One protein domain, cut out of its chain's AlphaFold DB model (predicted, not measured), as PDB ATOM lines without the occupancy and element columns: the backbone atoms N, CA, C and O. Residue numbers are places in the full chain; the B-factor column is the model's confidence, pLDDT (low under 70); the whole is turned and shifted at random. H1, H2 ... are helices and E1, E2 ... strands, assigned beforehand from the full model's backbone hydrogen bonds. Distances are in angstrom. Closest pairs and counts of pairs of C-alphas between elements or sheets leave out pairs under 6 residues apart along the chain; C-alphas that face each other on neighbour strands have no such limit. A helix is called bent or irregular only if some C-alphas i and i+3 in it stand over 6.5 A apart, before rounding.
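What this domain is: This is residues 26 to 138 of the 313 residues of an uncharacterized protein of Bacteroidales bacterium KHT7 (UniProt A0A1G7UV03). Two long helices, H3 and H4, fold back on each other as a helical hairpin that makes the long axis of a rod. A small two-stranded hairpin, E1 and E2, packs by E2 on both long helices near the link that joins them, while the short H2 packs alongside part of H4 and the short H1 crosses H3. The printed part has 113 residues with four named helices and two named strands, in the order H1, E1, E2, H2, H3, H4; the sheet E1 - E2 is antiparallel, and the class is mostly helix. The whole is only just loose, close to compact, with a radius of gyration of the C-alphas of 16.4 A and spans of 60 by 25 by 22 A.

How they stand to each other: H1, residues 26 to 34, touches H3, residues 72 to 97, about perpendicular at 86 degrees; H3 touches H1 with its residues 77 to 85 alone, and the closest C-alphas, of Ile 28 and Pro 81, are 5.1 A apart. E1, residues 39 to 43, and E2, residues 51 to 55, form an antiparallel hairpin at 147 degrees, with N 40 and O 54 at 2.9 A and N 42 and O 52 at 2.8 A, within hydrogen-bond range. The closest C-alphas of E2 and H3, of Tyr 53 and Leu 93, are 5.4 A apart. Those of E2 and H4, residues 103 to 138, are of Ile 54 and Glu 108, at 6.0 A. H2, residues 57 to 64, touches H4, the same way at a shallow tilt of 6 degrees, with residues 115 to 122 of H4 alone; the closest C-alphas, of Leu 64 and Phe 119, are 6.9 A apart. H3 and H4 form a helical hairpin and touch, opposite ways at a shallow tilt of 27 degrees, the closest C-alphas being those of Ile 94 and Val 109, 5.2 A apart. H1 and H4 are apart. Every O i to N i+4 pair is within hydrogen-bond range in H1, H2 and H4, and 20 of 22 are in H3.

Where its parts are: H1 begins at C-alpha 26, (-27.277, -39.698, -2.293), and spans 12.8 A. E1 spans 13.1 A, E2 13.6 A and H2 10.4 A. H3 spans 36.1 A from C-alpha 72 at (-39.351, -25.381, 0.472); it has a kink of 30 degrees near residue 79 and is irregular, but only just, with C-alphas 77 and 80 at 6.8 A. H4 spans 52.7 A and ends at C-alpha 138, (-45.034, -25.256, 16.014).

The domain as a whole: The two C-alphas farthest apart, of Asp 47 and Met 138, are 61.1 A apart. The printed part has no cut and no long link. The mean pLDDT of the printed part is 79.3, and residues 44 to 50, 67 to 77 and 130 to 138 are under 70.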
ATOM      1  N   GLY A  26     -26.316 -39.386  -1.238       70.25
ATOM      2  CA  GLY A  26     -27.277 -39.698  -2.293       70.25
ATOM      3  C   GLY A  26     -27.840 -38.457  -2.990       70.25
ATOM      4  O   GLY A  26     -27.909 -38.420  -4.221       70.25
ATOM      5  N   GLU A  27     -28.211 -37.426  -2.236       73.69
ATOM      6  CA  GLU A  27     -28.726 -36.166  -2.770       73.69
ATOM      7  C   GLU A  27     -27.635 -35.385  -3.509       73.69
ATOM      8  O   GLU A  27     -27.878 -34.870  -4.605       73.69
ATOM      9  N   ILE A  28     -26.407 -35.386  -2.984       76.00
ATOM     10  CA  ILE A  28     -25.244 -34.799  -3.664       76.00
ATOM     11  C   ILE A  28     -24.955 -35.555  -4.969       76.00
ATOM     12  O   ILE A  28     -24.754 -34.940  -6.017       76.00
ATOM     13  N   ALA A  29     -25.009 -36.890  -4.963       77.12
ATOM     14  CA  ALA A  29     -24.831 -37.691  -6.173       77.12
ATOM     15  C   ALA A  29     -25.913 -37.415  -7.234       77.12
ATOM     16  O   ALA A  29     -25.631 -37.460  -8.433       77.12
ATOM     17  N   MET A  30     -27.146 -37.110  -6.822       76.62
ATOM     18  CA  MET A  30     -28.196 -36.665  -7.741       76.62
ATOM     19  C   MET A  30     -27.908 -35.273  -8.309       76.62
ATOM     20  O   MET A  30     -28.076 -35.074  -9.515       76.62
ATOM     21  N   ALA A  31     -27.408 -34.340  -7.493       83.88
ATOM     22  CA  ALA A  31     -26.960 -33.031  -7.966       83.88
ATOM     23  C   ALA A  31     -25.860 -33.171  -9.027       83.88
ATOM     24  O   ALA A  31     -25.972 -32.589 -10.104       83.88
ATOM     25  N   ARG A  32     -24.876 -34.046  -8.788       83.75
ATOM     26  CA  ARG A  32     -23.775 -34.345  -9.724       83.75
ATOM     27  C   ARG A  32     -24.235 -34.935 -11.064       83.75
ATOM     28  O   ARG A  32     -23.512 -34.840 -12.047       83.75
ATOM     29  N   LYS A  33     -25.429 -35.539 -11.135       86.56
ATOM     30  CA  LYS A  33     -26.034 -35.996 -12.406       86.56
ATOM     31  C   LYS A  33     -26.725 -34.872 -13.180       86.56
ATOM     32  O   LYS A  33     -26.967 -35.025 -14.375       86.56
ATOM     33  N   LYS A  34     -27.109 -33.793 -12.497       84.50
ATOM     34  CA  LYS A  34     -27.939 -32.706 -13.035       84.50
ATOM     35  C   LYS A  34     -27.138 -31.437 -13.326       84.50
ATOM     36  O   LYS A  34     -27.505 -30.684 -14.225       84.50
ATOM     37  N   PHE A  35     -26.090 -31.190 -12.553       88.19
ATOM     38  CA  PHE A  35     -25.301 -29.969 -12.583       88.19
ATOM     39  C   PHE A  35     -23.858 -30.260 -12.980       88.19
ATOM     40  O   PHE A  35     -23.327 -31.340 -12.730       88.19
ATOM     41  N   GLU A  36     -23.241 -29.279 -13.627       89.19
ATOM     42  CA  GLU A  36     -21.850 -29.360 -14.052       89.19
ATOM     43  C   GLU A  36     -20.925 -29.076 -12.856       89.19
ATOM     44  O   GLU A  36     -21.243 -28.214 -12.030       89.19
ATOM     45  N   PRO A  37     -19.781 -29.776 -12.744       86.88
ATOM     46  CA  PRO A  37     -18.808 -29.496 -11.700       86.88
ATOM     47  C   PRO A  37     -18.198 -28.108 -11.911       86.88
ATOM     48  O   PRO A  37     -17.831 -27.726 -13.023       86.88
ATOM     49  N   LEU A  38     -18.050 -27.356 -10.823       88.88
ATOM     50  CA  LEU A  38     -17.463 -26.012 -10.859       88.88
ATOM     51  C   LEU A  38     -15.932 -26.021 -10.953       88.88
ATOM     52  O   LEU A  38     -15.326 -24.975 -11.181       88.88
ATOM     53  N   ILE A  39     -15.309 -27.185 -10.757       88.44
ATOM     54  CA  ILE A  39     -13.863 -27.369 -10.854       88.44
ATOM     55  C   ILE A  39     -13.499 -28.051 -12.169       88.44
ATOM     56  O   ILE A  39     -14.161 -28.991 -12.612       88.44
ATOM     57  N   LYS A  40     -12.402 -27.603 -12.773       85.62
ATOM     58  CA  LYS A  40     -11.783 -28.256 -13.925       85.62
ATOM     59  C   LYS A  40     -10.383 -28.718 -13.558       85.62
ATOM     60  O   LYS A  40      -9.610 -27.973 -12.966       85.62
ATOM     61  N   GLU A  41     -10.073 -29.947 -13.943       81.81
ATOM     62  CA  GLU A  41      -8.752 -30.538 -13.776       81.81
ATOM     63  C   GLU A  41      -7.764 -29.992 -14.819       81.81
ATOM     64  O   GLU A  41      -8.082 -29.935 -16.013       81.81
ATOM     65  N   VAL A  42      -6.562 -29.617 -14.380       77.69
ATOM     66  CA  VAL A  42      -5.461 -29.178 -15.239       77.69
ATOM     67  C   VAL A  42      -4.199 -29.967 -14.890       77.69
ATOM     68  O   VAL A  42      -3.751 -29.991 -13.747       77.69
ATOM     69  N   LYS A  43      -3.619 -30.626 -15.896       73.00
ATOM     70  CA  LYS A  43      -2.396 -31.427 -15.743       73.00
ATOM     71  C   LYS A  43      -1.169 -30.540 -15.927       73.00
ATOM     72  O   LYS A  43      -1.065 -29.886 -16.966       73.00
ATOM     73  N   ILE A  44      -0.266 -30.530 -14.948       64.25
ATOM     74  CA  ILE A  44       0.961 -29.715 -14.964       64.25
ATOM     75  C   ILE A  44       2.103 -30.480 -15.635       64.25
ATOM     76  O   ILE A  44       2.780 -29.933 -16.503       64.25
ATOM     77  N   ASP A  45       2.282 -31.755 -15.284       60.31
ATOM     78  CA  ASP A  45       3.369 -32.595 -15.790       60.31
ATOM     79  C   ASP A  45       2.815 -33.928 -16.320       60.31
ATOM     80  O   ASP A  45       2.058 -34.625 -15.640       60.31
ATOM     81  N   LYS A  46       3.168 -34.285 -17.562       53.88
ATOM     82  CA  LYS A  46       2.695 -35.523 -18.208       53.88
ATOM     83  C   LYS A  46       3.324 -36.776 -17.601       53.88
ATOM     84  O   LYS A  46       2.736 -37.845 -17.750       53.88
ATOM     85  N   ASP A  47       4.453 -36.629 -16.908       53.38
ATOM     86  CA  ASP A  47       5.252 -37.752 -16.412       53.38
ATOM     87  C   ASP A  47       5.099 -37.998 -14.895       53.38
ATOM     88  O   ASP A  47       5.532 -39.043 -14.410       53.38
ATOM     89  N   LYS A  48       4.470 -37.078 -14.139       54.66
ATOM     90  CA  LYS A  48       4.358 -37.145 -12.661       54.66
ATOM     91  C   LYS A  48       2.941 -37.197 -12.083       54.66
ATOM     92  O   LYS A  48       2.805 -37.285 -10.872       54.66
ATOM     93  N   GLU A  49       1.903 -37.158 -12.919       58.44
ATOM     94  CA  GLU A  49       0.496 -37.069 -12.475       58.44
ATOM     95  C   GLU A  49       0.181 -35.847 -11.584       58.44
ATOM     96  O   GLU A  49      -0.856 -35.820 -10.925       58.44
ATOM     97  N   ASP A  50       1.015 -34.800 -11.602       62.25
ATOM     98  CA  ASP A  50       0.732 -33.567 -10.867       62.25
ATOM     99  C   ASP A  50      -0.430 -32.818 -11.535       62.25
ATOM    100  O   ASP A  50      -0.367 -32.375 -12.694       62.25
ATOM    101  N   VAL A  51      -1.520 -32.704 -10.785       71.12
ATOM    102  CA  VAL A  51      -2.798 -32.143 -11.208       71.12
ATOM    103  C   VAL A  51      -3.153 -30.993 -10.278       71.12
ATOM    104  O   VAL A  51      -3.197 -31.175  -9.065       71.12
ATOM    105  N   TYR A  52      -3.486 -29.835 -10.846       77.25
ATOM    106  CA  TYR A  52      -4.141 -28.760 -10.103       77.25
ATOM    107  C   TYR A  52      -5.540 -28.511 -10.644       77.25
ATOM    108  O   TYR A  52      -5.859 -28.798 -11.800       77.25
ATOM    109  N   TYR A  53      -6.399 -27.981  -9.788       84.62
ATOM    110  CA  TYR A  53      -7.781 -27.679 -10.130       84.62
ATOM    111  C   TYR A  53      -7.968 -26.170 -10.281       84.62
ATOM    112  O   TYR A  53      -7.411 -25.390  -9.513       84.62
ATOM    113  N   ILE A  54      -8.771 -25.761 -11.261       88.38
ATOM    114  CA  ILE A  54      -9.168 -24.362 -11.470       88.38
ATOM    115  C   ILE A  54     -10.674 -24.206 -11.285       88.38
ATOM    116  O   ILE A  54     -11.443 -25.116 -11.614       88.38
ATOM    117  N   VAL A  55     -11.108 -23.045 -10.799       90.69
ATOM    118  CA  VAL A  55     -12.524 -22.724 -10.607       90.69
ATOM    119  C   VAL A  55     -13.122 -22.072 -11.851       90.69
ATOM    120  O   VAL A  55     -12.649 -21.029 -12.317       90.69
ATOM    121  N   ASN A  56     -14.256 -22.603 -12.308       92.62
ATOM    122  CA  ASN A  56     -15.151 -21.922 -13.236       92.62
ATOM    123  C   ASN A  56     -15.977 -20.852 -12.492       92.62
ATOM    124  O   ASN A  56     -17.020 -21.142 -11.906       92.62
ATOM    125  N   ALA A  57     -15.485 -19.609 -12.500       87.00
ATOM    126  CA  ALA A  57     -16.105 -18.490 -11.782       87.00
ATOM    127  C   ALA A  57     -17.508 -18.151 -12.298       87.00
ATOM    128  O   ALA A  57     -18.414 -17.962 -11.496       87.00
ATOM    129  N   GLU A  58     -17.689 -18.124 -13.620       89.12
ATOM    130  CA  GLU A  58     -18.971 -17.782 -14.248       89.12
ATOM    131  C   GLU A  58     -20.061 -18.782 -13.848       89.12
ATOM    132  O   GLU A  58     -21.192 -18.410 -13.534       89.12
ATOM    133  N   LEU A  59     -19.711 -20.071 -13.808       92.00
ATOM    134  CA  LEU A  59     -20.636 -21.111 -13.374       92.00
ATOM    135  C   LEU A  59     -20.946 -21.008 -11.875       92.00
ATOM    136  O   LEU A  59     -22.102 -21.166 -11.481       92.00
ATOM    137  N   ALA A  60     -19.938 -20.713 -11.050       89.62
ATOM    138  CA  ALA A  60     -20.122 -20.522  -9.616       89.62
ATOM    139  C   ALA A  60     -21.049 -19.331  -9.316       89.62
ATOM    140  O   ALA A  60     -21.966 -19.462  -8.506       89.62
ATOM    141  N   GLU A  61     -20.875 -18.203 -10.008       89.81
ATOM    142  CA  GLU A  61     -21.757 -17.035  -9.901       89.81
ATOM    143  C   GLU A  61     -23.184 -17.373 -10.340       89.81
ATOM    144  O   GLU A  61     -24.128 -17.146  -9.584       89.81
ATOM    145  N   LYS A  62     -23.346 -18.050 -11.482       90.50
ATOM    146  CA  LYS A  62     -24.655 -18.529 -11.955       90.50
ATOM    147  C   LYS A  62     -25.358 -19.443 -10.946       90.50
ATOM    148  O   LYS A  62     -26.588 -19.452 -10.875       90.50
ATOM    149  N   TYR A  63     -24.617 -20.263 -10.202       91.31
ATOM    150  CA  TYR A  63     -25.186 -21.114  -9.154       91.31
ATOM    151  C   TYR A  63     -25.546 -20.324  -7.894       91.31
ATOM    152  O   TYR A  63     -26.594 -20.599  -7.315       91.31
ATOM    153  N   LEU A  64     -24.751 -19.321  -7.513       88.25
ATOM    154  CA  LEU A  64     -25.039 -18.428  -6.384       88.25
ATOM    155  C   LEU A  64     -26.240 -17.500  -6.634       88.25
ATOM    156  O   LEU A  64     -26.945 -17.149  -5.690       88.25
ATOM    157  N   GLU A  65     -26.499 -17.125  -7.889       87.19
ATOM    158  CA  GLU A  65     -27.667 -16.323  -8.290       87.19
ATOM    159  C   GLU A  65     -28.992 -17.098  -8.240       87.19
ATOM    160  O   GLU A  65     -30.074 -16.508  -8.325       87.19
ATOM    161  N   ARG A  66     -28.947 -18.429  -8.097       81.44
ATOM    162  CA  ARG A  66     -30.162 -19.226  -7.930       81.44
ATOM    163  C   ARG A  66     -30.777 -18.925  -6.569       81.44
ATOM    164  O   ARG A  66     -30.266 -19.324  -5.528       81.44
ATOM    165  N   ASN A  67     -31.908 -18.233  -6.595       65.75
ATOM    166  CA  ASN A  67     -32.616 -17.860  -5.382       65.75
ATOM    167  C   ASN A  67     -33.413 -19.023  -4.786       65.75
ATOM    168  O   ASN A  67     -33.950 -19.874  -5.500       65.75
ATOM    169  N   LEU A  68     -33.554 -18.960  -3.460       57.88
ATOM    170  CA  LEU A  68     -34.594 -19.641  -2.701       57.88
ATOM    171  C   LEU A  68     -35.944 -19.277  -3.331       57.88
ATOM    172  O   LEU A  68     -36.411 -18.143  -3.214       57.88
ATOM    173  N   GLN A  69     -36.560 -20.205  -4.056       54.69
ATOM    174  CA  GLN A  69     -37.957 -20.025  -4.430       54.69
ATOM    175  C   GLN A  69     -38.793 -20.161  -3.150       54.69
ATOM    176  O   GLN A  69     -38.431 -20.926  -2.260       54.69
ATOM    177  N   ASN A  70     -39.934 -19.467  -3.053       51.59
ATOM    178  CA  ASN A  70     -40.850 -19.540  -1.894       51.59
ATOM    179  C   ASN A  70     -41.412 -20.955  -1.609       51.59
ATOM    180  O   ASN A  70     -42.241 -21.113  -0.717       51.59
ATOM    181  N   ASN A  71     -40.978 -21.972  -2.355       60.75
ATOM    182  CA  ASN A  71     -41.304 -23.370  -2.166       60.75
ATOM    183  C   ASN A  71     -40.106 -24.105  -1.522       60.75
ATOM    184  O   ASN A  71     -39.011 -24.201  -2.089       60.75
ATOM    185  N   MET A  72     -40.336 -24.631  -0.317       58.41
ATOM    186  CA  MET A  72     -39.351 -25.381   0.472       58.41
ATOM    187  C   MET A  72     -38.910 -26.659  -0.254       58.41
ATOM    188  O   MET A  72     -37.716 -26.934  -0.339       58.41
ATOM    189  N   SER A  73     -39.840 -27.367  -0.908       59.00
ATOM    190  CA  SER A  73     -39.542 -28.606  -1.635       59.00
ATOM    191  C   SER A  73     -38.543 -28.430  -2.762       59.00
ATOM    192  O   SER A  73     -37.693 -29.297  -2.960       59.00
ATOM    193  N   SER A  74     -38.720 -27.398  -3.588       62.19
ATOM    194  CA  SER A  74     -37.847 -27.175  -4.743       62.19
ATOM    195  C   SER A  74     -36.447 -26.795  -4.281       62.19
ATOM    196  O   SER A  74     -35.452 -27.172  -4.894       62.19
ATOM    197  N   THR A  75     -36.378 -26.086  -3.158       65.06
ATOM    198  CA  THR A  75     -35.126 -25.666  -2.551       65.06
ATOM    199  C   THR A  75     -34.367 -26.859  -1.958       65.06
ATOM    200  O   THR A  75     -33.186 -27.018  -2.258       65.06
ATOM    201  N   GLU A  76     -35.038 -27.758  -1.231       67.38
ATOM    202  CA  GLU A  76     -34.430 -28.981  -0.670       67.38
ATOM    203  C   GLU A  76     -33.975 -29.983  -1.722       67.38
ATOM    204  O   GLU A  76     -32.944 -30.627  -1.561       67.38
ATOM    205  N   LYS A  77     -34.745 -30.144  -2.800       68.81
ATOM    206  CA  LYS A  77     -34.473 -31.182  -3.805       68.81
ATOM    207  C   LYS A  77     -33.472 -30.750  -4.867       68.81
ATOM    208  O   LYS A  77     -32.925 -31.603  -5.560       68.81
ATOM    209  N   GLU A  78     -33.255 -29.447  -5.037       71.88
ATOM    210  CA  GLU A  78     -32.427 -28.941  -6.133       71.88
ATOM    211  C   GLU A  78     -31.350 -27.959  -5.696       71.88
ATOM    212  O   GLU A  78     -30.202 -28.108  -6.112       71.88
ATOM    213  N   LEU A  79     -31.699 -26.956  -4.887       78.94
ATOM    214  CA  LEU A  79     -30.765 -25.888  -4.542       78.94
ATOM    215  C   LEU A  79     -29.779 -26.338  -3.469       78.94
ATOM    216  O   LEU A  79     -28.578 -26.197  -3.658       78.94
ATOM    217  N   LEU A  80     -30.270 -26.918  -2.374       83.12
ATOM    218  CA  LEU A  80     -29.423 -27.354  -1.270       83.12
ATOM    219  C   LEU A  80     -28.402 -28.428  -1.709       83.12
ATOM    220  O   LEU A  80     -27.214 -28.227  -1.453       83.12
ATOM    221  N   PRO A  81     -28.778 -29.485  -2.467       85.62
ATOM    222  CA  PRO A  81     -27.819 -30.467  -2.973       85.62
ATOM    223  C   PRO A  81     -26.762 -29.847  -3.888       85.62
ATOM    224  O   PRO A  81     -25.596 -30.233  -3.836       85.62
ATOM    225  N   LEU A  82     -27.152 -28.859  -4.702       88.25
ATOM    226  CA  LEU A  82     -26.228 -28.093  -5.535       88.25
ATOM    227  C   LEU A  82     -25.234 -27.293  -4.681       88.25
ATOM    228  O   LEU A  82     -24.039 -27.352  -4.949       88.25
ATOM    229  N   MET A  83     -25.696 -26.575  -3.651       89.62
ATOM    230  CA  MET A  83     -24.808 -25.795  -2.780       89.62
ATOM    231  C   MET A  83     -23.800 -26.702  -2.051       89.62
ATOM    232  O   MET A  83     -22.611 -26.387  -2.030       89.62
ATOM    233  N   TYR A  84     -24.238 -27.852  -1.520       87.44
ATOM    234  CA  TYR A  84     -23.347 -28.830  -0.878       87.44
ATOM    235  C   TYR A  84     -22.343 -29.443  -1.859       87.44
ATOM    236  O   TYR A  84     -21.152 -29.490  -1.553       87.44
ATOM    237  N   MET A  85     -22.791 -29.837  -3.058       89.12
ATOM    238  CA  MET A  85     -21.904 -30.305  -4.129       89.12
ATOM    239  C   MET A  85     -20.821 -29.266  -4.443       89.12
ATOM    240  O   MET A  85     -19.649 -29.615  -4.582       89.12
ATOM    241  N   CYS A  86     -21.196 -27.985  -4.513       90.50
ATOM    242  CA  CYS A  86     -20.245 -26.915  -4.774       90.50
ATOM    243  C   CYS A  86     -19.214 -26.753  -3.650       90.50
ATOM    244  O   CYS A  86     -18.019 -26.618  -3.913       90.50
ATOM    245  N   THR A  87     -19.656 -26.800  -2.394       90.25
ATOM    246  CA  THR A  87     -18.765 -26.740  -1.229       90.25
ATOM    247  C   THR A  87     -17.779 -27.916  -1.209       90.25
ATOM    248  O   THR A  87     -16.596 -27.709  -0.937       90.25
ATOM    249  N   GLU A  88     -18.219 -29.133  -1.550       88.94
ATOM    250  CA  GLU A  88     -17.335 -30.302  -1.673       88.94
ATOM    251  C   GLU A  88     -16.279 -30.135  -2.769       88.94
ATOM    252  O   GLU A  88     -15.093 -30.380  -2.532       88.94
ATOM    253  N   ASP A  89     -16.692 -29.699  -3.960       87.38
ATOM    254  CA  ASP A  89     -15.786 -29.509  -5.095       87.38
ATOM    255  C   ASP A  89     -14.725 -28.437  -4.788       87.38
ATOM    256  O   ASP A  89     -13.542 -28.618  -5.085       87.38
ATOM    257  N   LEU A  90     -15.122 -27.345  -4.129       90.44
ATOM    258  CA  LEU A  90     -14.207 -26.282  -3.702       90.44
ATOM    259  C   LEU A  90     -13.231 -26.759  -2.622       90.44
ATOM    260  O   LEU A  90     -12.043 -26.452  -2.703       90.44
ATOM    261  N   ASN A  91     -13.693 -27.547  -1.648       89.00
ATOM    262  CA  ASN A  91     -12.813 -28.146  -0.643       89.00
ATOM    263  C   ASN A  91     -11.794 -29.100  -1.278       89.00
ATOM    264  O   ASN A  91     -10.625 -29.087  -0.894       89.00
ATOM    265  N   LYS A  92     -12.204 -29.881  -2.285       87.06
ATOM    266  CA  LYS A  92     -11.291 -30.742  -3.046       87.06
ATOM    267  C   LYS A  92     -10.212 -29.931  -3.766       87.06
ATOM    268  O   LYS A  92      -9.046 -30.311  -3.722       87.06
ATOM    269  N   LEU A  93     -10.577 -28.817  -4.406       88.06
ATOM    270  CA  LEU A  93      -9.605 -27.925  -5.047       88.06
ATOM    271  C   LEU A  93      -8.623 -27.338  -4.032       88.06
ATOM    272  O   LEU A  93      -7.421 -27.380  -4.274       88.06
ATOM    273  N   ILE A  94      -9.119 -26.836  -2.896       87.12
ATOM    274  CA  ILE A  94      -8.275 -26.266  -1.837       87.12
ATOM    275  C   ILE A  94      -7.253 -27.305  -1.364       87.12
ATOM    276  O   ILE A  94      -6.062 -27.017  -1.356       87.12
ATOM    277  N   LEU A  95      -7.701 -28.522  -1.042       87.06
ATOM    278  CA  LEU A  95      -6.826 -29.589  -0.548       87.06
ATOM    279  C   LEU A  95      -5.771 -30.031  -1.570       87.06
ATOM    280  O   LEU A  95      -4.650 -30.333  -1.178       87.06
ATOM    281  N   ASN A  96      -6.109 -30.065  -2.860       84.25
ATOM    282  CA  ASN A  96      -5.171 -30.497  -3.898       84.25
ATOM    283  C   ASN A  96      -4.172 -29.405  -4.299       84.25
ATOM    284  O   ASN A  96      -3.048 -29.720  -4.674       84.25
ATOM    285  N   ASN A  97      -4.558 -28.130  -4.214       85.00
ATOM    286  CA  ASN A  97      -3.694 -27.024  -4.623       85.00
ATOM    287  C   ASN A  97      -2.877 -26.416  -3.465       85.00
ATOM    288  O   ASN A  97      -1.932 -25.682  -3.741       85.00
ATOM    289  N   GLN A  98      -3.215 -26.677  -2.193       81.94
ATOM    290  CA  GLN A  98      -2.595 -25.995  -1.038       81.94
ATOM    291  C   GLN A  98      -1.079 -26.212  -0.904       81.94
ATOM    292  O   GLN A  98      -0.389 -25.336  -0.390       81.94
ATOM    293  N   ASP A  99      -0.570 -27.352  -1.376       82.62
ATOM    294  CA  ASP A  99       0.849 -27.714  -1.278       82.62
ATOM    295  C   ASP A  99       1.638 -27.368  -2.559       82.62
ATOM    296  O   ASP A  99       2.848 -27.595  -2.639       82.62
ATOM    297  N   ILE A 100       0.970 -26.802  -3.572       80.75
ATOM    298  CA  ILE A 100       1.586 -26.419  -4.844       80.75
ATOM    299  C   ILE A 100       2.185 -25.016  -4.710       80.75
ATOM    300  O   ILE A 100       1.475 -24.022  -4.566       80.75
ATOM    301  N   ASN A 101       3.511 -24.922  -4.810       78.31
ATOM    302  CA  ASN A 101       4.247 -23.657  -4.743       78.31
ATOM    303  C   ASN A 101       4.283 -22.939  -6.108       78.31
ATOM    304  O   ASN A 101       5.353 -22.717  -6.675       78.31
ATOM    305  N   ASP A 102       3.101 -22.632  -6.648       82.00
ATOM    306  CA  ASP A 102       2.884 -21.909  -7.907       82.00
ATOM    307  C   ASP A 102       1.883 -20.759  -7.694       82.00
ATOM    308  O   ASP A 102       0.850 -20.928  -7.041       82.00
ATOM    309  N   GLU A 103       2.174 -19.576  -8.242       82.50
ATOM    310  CA  GLU A 103       1.348 -18.376  -8.031       82.50
ATOM    311  C   GLU A 103      -0.084 -18.534  -8.567       82.50
ATOM    312  O   GLU A 103      -1.029 -18.033  -7.951       82.50
ATOM    313  N   ALA A 104      -0.275 -19.256  -9.678       81.50
ATOM    314  CA  ALA A 104      -1.603 -19.494 -10.235       81.50
ATOM    315  C   ALA A 104      -2.396 -20.489  -9.375       81.50
ATOM    316  O   ALA A 104      -3.592 -20.288  -9.151       81.50
ATOM    317  N   ALA A 105      -1.738 -21.517  -8.831       80.00
ATOM    318  CA  ALA A 105      -2.371 -22.452  -7.901       80.00
ATOM    319  C   ALA A 105      -2.828 -21.755  -6.605       80.00
ATOM    320  O   ALA A 105      -3.967 -21.951  -6.170       80.00
ATOM    321  N   ILE A 106      -1.992 -20.879  -6.035       84.56
ATOM    322  CA  ILE A 106      -2.317 -20.091  -4.832       84.56
ATOM    323  C   ILE A 106      -3.504 -19.147  -5.091       84.56
ATOM    324  O   ILE A 106      -4.410 -19.041  -4.257       84.56
ATOM    325  N   ALA A 107      -3.537 -18.484  -6.252       87.31
ATOM    326  CA  ALA A 107      -4.648 -17.614  -6.633       87.31
ATOM    327  C   ALA A 107      -5.980 -18.384  -6.720       87.31
ATOM    328  O   ALA A 107      -7.012 -17.903  -6.238       87.31
ATOM    329  N   GLU A 108      -5.961 -19.604  -7.264       87.69
ATOM    330  CA  GLU A 108      -7.148 -20.460  -7.342       87.69
ATOM    331  C   GLU A 108      -7.606 -20.964  -5.965       87.69
ATOM    332  O   GLU A 108      -8.810 -20.998  -5.715       87.69
ATOM    333  N   VAL A 109      -6.691 -21.260  -5.029       88.00
ATOM    334  CA  VAL A 109      -7.053 -21.582  -3.631       88.00
ATOM    335  C   VAL A 109      -7.785 -20.411  -2.977       88.00
ATOM    336  O   VAL A 109      -8.860 -20.594  -2.403       88.00
ATOM    337  N   SER A 110      -7.245 -19.194  -3.094       89.38
ATOM    338  CA  SER A 110      -7.859 -17.997  -2.505       89.38
ATOM    339  C   SER A 110      -9.263 -17.740  -3.067       89.38
ATOM    340  O   SER A 110     -10.219 -17.511  -2.320       89.38
ATOM    341  N   LYS A 111      -9.415 -17.868  -4.388       91.06
ATOM    342  CA  LYS A 111     -10.704 -17.756  -5.079       91.06
ATOM    343  C   LYS A 111     -11.691 -18.836  -4.631       91.06
ATOM    344  O   LYS A 111     -12.861 -18.531  -4.386       91.06
ATOM    345  N   ALA A 112     -11.229 -20.078  -4.491       90.19
ATOM    346  CA  ALA A 112     -12.057 -21.190  -4.050       90.19
ATOM    347  C   ALA A 112     -12.553 -21.012  -2.611       90.19
ATOM    348  O   ALA A 112     -13.730 -21.249  -2.349       90.19
ATOM    349  N   MET A 113     -11.704 -20.524  -1.700       89.31
ATOM    350  CA  MET A 113     -12.111 -20.188  -0.331       89.31
ATOM    351  C   MET A 113     -13.215 -19.126  -0.318       89.31
ATOM    352  O   MET A 113     -14.249 -19.326   0.314       89.31
ATOM    353  N   GLY A 114     -13.049 -18.038  -1.080       90.06
ATOM    354  CA  GLY A 114     -14.052 -16.973  -1.147       90.06
ATOM    355  C   GLY A 114     -15.398 -17.434  -1.718       90.06
ATOM    356  O   GLY A 114     -16.450 -16.995  -1.258       90.06
ATOM    357  N   LEU A 115     -15.393 -18.333  -2.705       91.00
ATOM    358  CA  LEU A 115     -16.625 -18.923  -3.237       91.00
ATOM    359  C   LEU A 115     -17.250 -19.923  -2.263       91.00
ATOM    360  O   LEU A 115     -18.467 -19.914  -2.095       91.00
ATOM    361  N   ARG A 116     -16.435 -20.737  -1.586       91.94
ATOM    362  CA  ARG A 116     -16.900 -21.709  -0.591       91.94
ATOM    363  C   ARG A 116     -17.645 -20.998   0.529       91.94
ATOM    364  O   ARG A 116     -18.737 -21.418   0.889       91.94
ATOM    365  N   ASP A 117     -17.105 -19.887   1.017       91.50
ATOM    366  CA  ASP A 117     -17.729 -19.106   2.087       91.50
ATOM    367  C   ASP A 117     -19.065 -18.478   1.640       91.50
ATOM    368  O   ASP A 117     -20.015 -18.406   2.424       91.50
ATOM    369  N   LYS A 118     -19.199 -18.102   0.357       91.06
ATOM    370  CA  LYS A 118     -20.480 -17.646  -0.221       91.06
ATOM    371  C   LYS A 118     -21.507 -18.778  -0.318       91.06
ATOM    372  O   LYS A 118     -22.665 -18.576   0.044       91.06
ATOM    373  N   PHE A 119     -21.098 -19.963  -0.780       89.38
ATOM    374  CA  PHE A 119     -21.965 -21.145  -0.822       89.38
ATOM    375  C   PHE A 119     -22.390 -21.583   0.584       89.38
ATOM    376  O   PHE A 119     -23.563 -21.880   0.801       89.38
ATOM    377  N   GLN A 120     -21.475 -21.539   1.555       87.50
ATOM    378  CA  GLN A 120     -21.780 -21.836   2.952       87.50
ATOM    379  C   GLN A 120     -22.783 -20.836   3.531       87.50
ATOM    380  O   GLN A 120     -23.779 -21.252   4.110       87.50
ATOM    381  N   THR A 121     -22.598 -19.537   3.279       89.00
ATOM    382  CA  THR A 121     -23.575 -18.508   3.676       89.00
ATOM    383  C   THR A 121     -24.976 -18.816   3.130       89.00
ATOM    384  O   THR A 121     -25.957 -18.692   3.856       89.00
ATOM    385  N   LYS A 122     -25.096 -19.276   1.875       85.31
ATOM    386  CA  LYS A 122     -26.390 -19.673   1.285       85.31
ATOM    387  C   LYS A 122     -27.019 -20.892   1.969       85.31
ATOM    388  O   LYS A 122     -28.237 -20.933   2.133       85.31
ATOM    389  N   ILE A 123     -26.208 -21.871   2.367       84.62
ATOM    390  CA  ILE A 123     -26.657 -23.034   3.148       84.62
ATOM    391  C   ILE A 123     -27.146 -22.585   4.531       84.62
ATOM    392  O   ILE A 123     -28.202 -23.019   4.988       84.62
ATOM    393  N   ASP A 124     -26.422 -21.678   5.180       84.06
ATOM    394  CA  ASP A 124     -26.776 -21.168   6.505       84.06
ATOM    395  C   ASP A 124     -28.066 -20.328   6.462       84.06
ATOM    396  O   ASP A 124     -28.943 -20.505   7.308       84.06
ATOM    397  N   GLU A 125     -28.231 -19.479   5.439       83.12
ATOM    398  CA  GLU A 125     -29.479 -18.750   5.156       83.12
ATOM    399  C   GLU A 125     -30.670 -19.709   5.008       83.12
ATOM    400  O   GLU A 125     -31.748 -19.455   5.552       83.12
ATOM    401  N   TYR A 126     -30.475 -20.827   4.301       78.12
ATOM    402  CA  TYR A 126     -31.495 -21.859   4.145       78.12
ATOM    403  C   TYR A 126     -31.857 -22.513   5.483       78.12
ATOM    404  O   TYR A 126     -33.034 -22.583   5.837       78.12
ATOM    405  N   ASN A 127     -30.857 -22.946   6.252       76.94
ATOM    406  CA  ASN A 127     -31.071 -23.597   7.545       76.94
ATOM    407  C   ASN A 127     -31.798 -22.673   8.532       76.94
ATOM    408  O   ASN A 127     -32.743 -23.094   9.198       76.94
ATOM    409  N   ALA A 128     -31.417 -21.392   8.578       79.50
ATOM    410  CA  ALA A 128     -32.098 -20.391   9.393       79.50
ATOM    411  C   ALA A 128     -33.559 -20.187   8.957       79.50
ATOM    412  O   ALA A 128     -34.453 -20.063   9.796       79.50
ATOM    413  N   TRP A 129     -33.821 -20.181   7.648       73.38
ATOM    414  CA  TRP A 129     -35.175 -20.074   7.117       73.38
ATOM    415  C   TRP A 129     -36.043 -21.294   7.461       73.38
ATOM    416  O   TRP A 129     -37.197 -21.115   7.856       73.38
ATOM    417  N   VAL A 130     -35.501 -22.515   7.370       67.62
ATOM    418  CA  VAL A 130     -36.202 -23.751   7.768       67.62
ATOM    419  C   VAL A 130     -36.568 -23.723   9.245       67.62
ATOM    420  O   VAL A 130     -37.725 -23.962   9.588       67.62
ATOM    421  N   GLU A 131     -35.622 -23.378  10.119       69.06
ATOM    422  CA  GLU A 131     -35.895 -23.297  11.556       69.06
ATOM    423  C   GLU A 131     -36.947 -22.223  11.872       69.06
ATOM    424  O   GLU A 131     -37.905 -22.492  12.595       69.06
ATOM    425  N   ALA A 132     -36.884 -21.050  11.233       67.00
ATOM    426  CA  ALA A 132     -37.915 -20.024  11.394       67.00
ATOM    427  C   ALA A 132     -39.307 -20.514  10.946       67.00
ATOM    428  O   ALA A 132     -40.318 -20.254  11.604       67.00
ATOM    429  N   LYS A 133     -39.391 -21.253   9.832       62.75
ATOM    430  CA  LYS A 133     -40.652 -21.854   9.369       62.75
ATOM    431  C   LYS A 133     -41.165 -22.915  10.338       62.75
ATOM    432  O   LYS A 133     -42.368 -22.960  10.602       62.75
ATOM    433  N   ARG A 134     -40.266 -23.712  10.910       62.91
ATOM    434  CA  ARG A 134     -40.582 -24.724  11.917       62.91
ATOM    435  C   ARG A 134     -41.149 -24.106  13.190       62.91
ATOM    436  O   ARG A 134     -42.166 -24.581  13.689       62.91
ATOM    437  N   GLU A 135     -40.548 -23.033  13.692       63.69
ATOM    438  CA  GLU A 135     -41.049 -22.316  14.870       63.69
ATOM    439  C   GLU A 135     -42.452 -21.740  14.643       63.69
ATOM    440  O   GLU A 135     -43.329 -21.864  15.506       63.69
ATOM    441  N   ILE A 136     -42.696 -21.163  13.460       61.16
ATOM    442  CA  ILE A 136     -44.022 -20.664  13.069       61.16
ATOM    443  C   ILE A 136     -45.038 -21.810  13.048       61.16
ATOM    444  O   ILE A 136     -46.120 -21.671  13.622       61.16
ATOM    445  N   ALA A 137     -44.694 -22.946  12.435       55.72
ATOM    446  CA  ALA A 137     -45.568 -24.116  12.366       55.72
ATOM    447  C   ALA A 137     -45.879 -24.682  13.762       55.72
ATOM    448  O   ALA A 137     -47.038 -24.940  14.082       55.72
ATOM    449  N   MET A 138     -44.870 -24.798  14.630       59.34
ATOM    450  CA  MET A 138     -45.034 -25.256  16.014       59.34
ATOM    451  C   MET A 138     -45.932 -24.318  16.827       59.34
ATOM    452  O   MET A 138     -46.821 -24.775  17.546       59.34
TER     453      MET A 138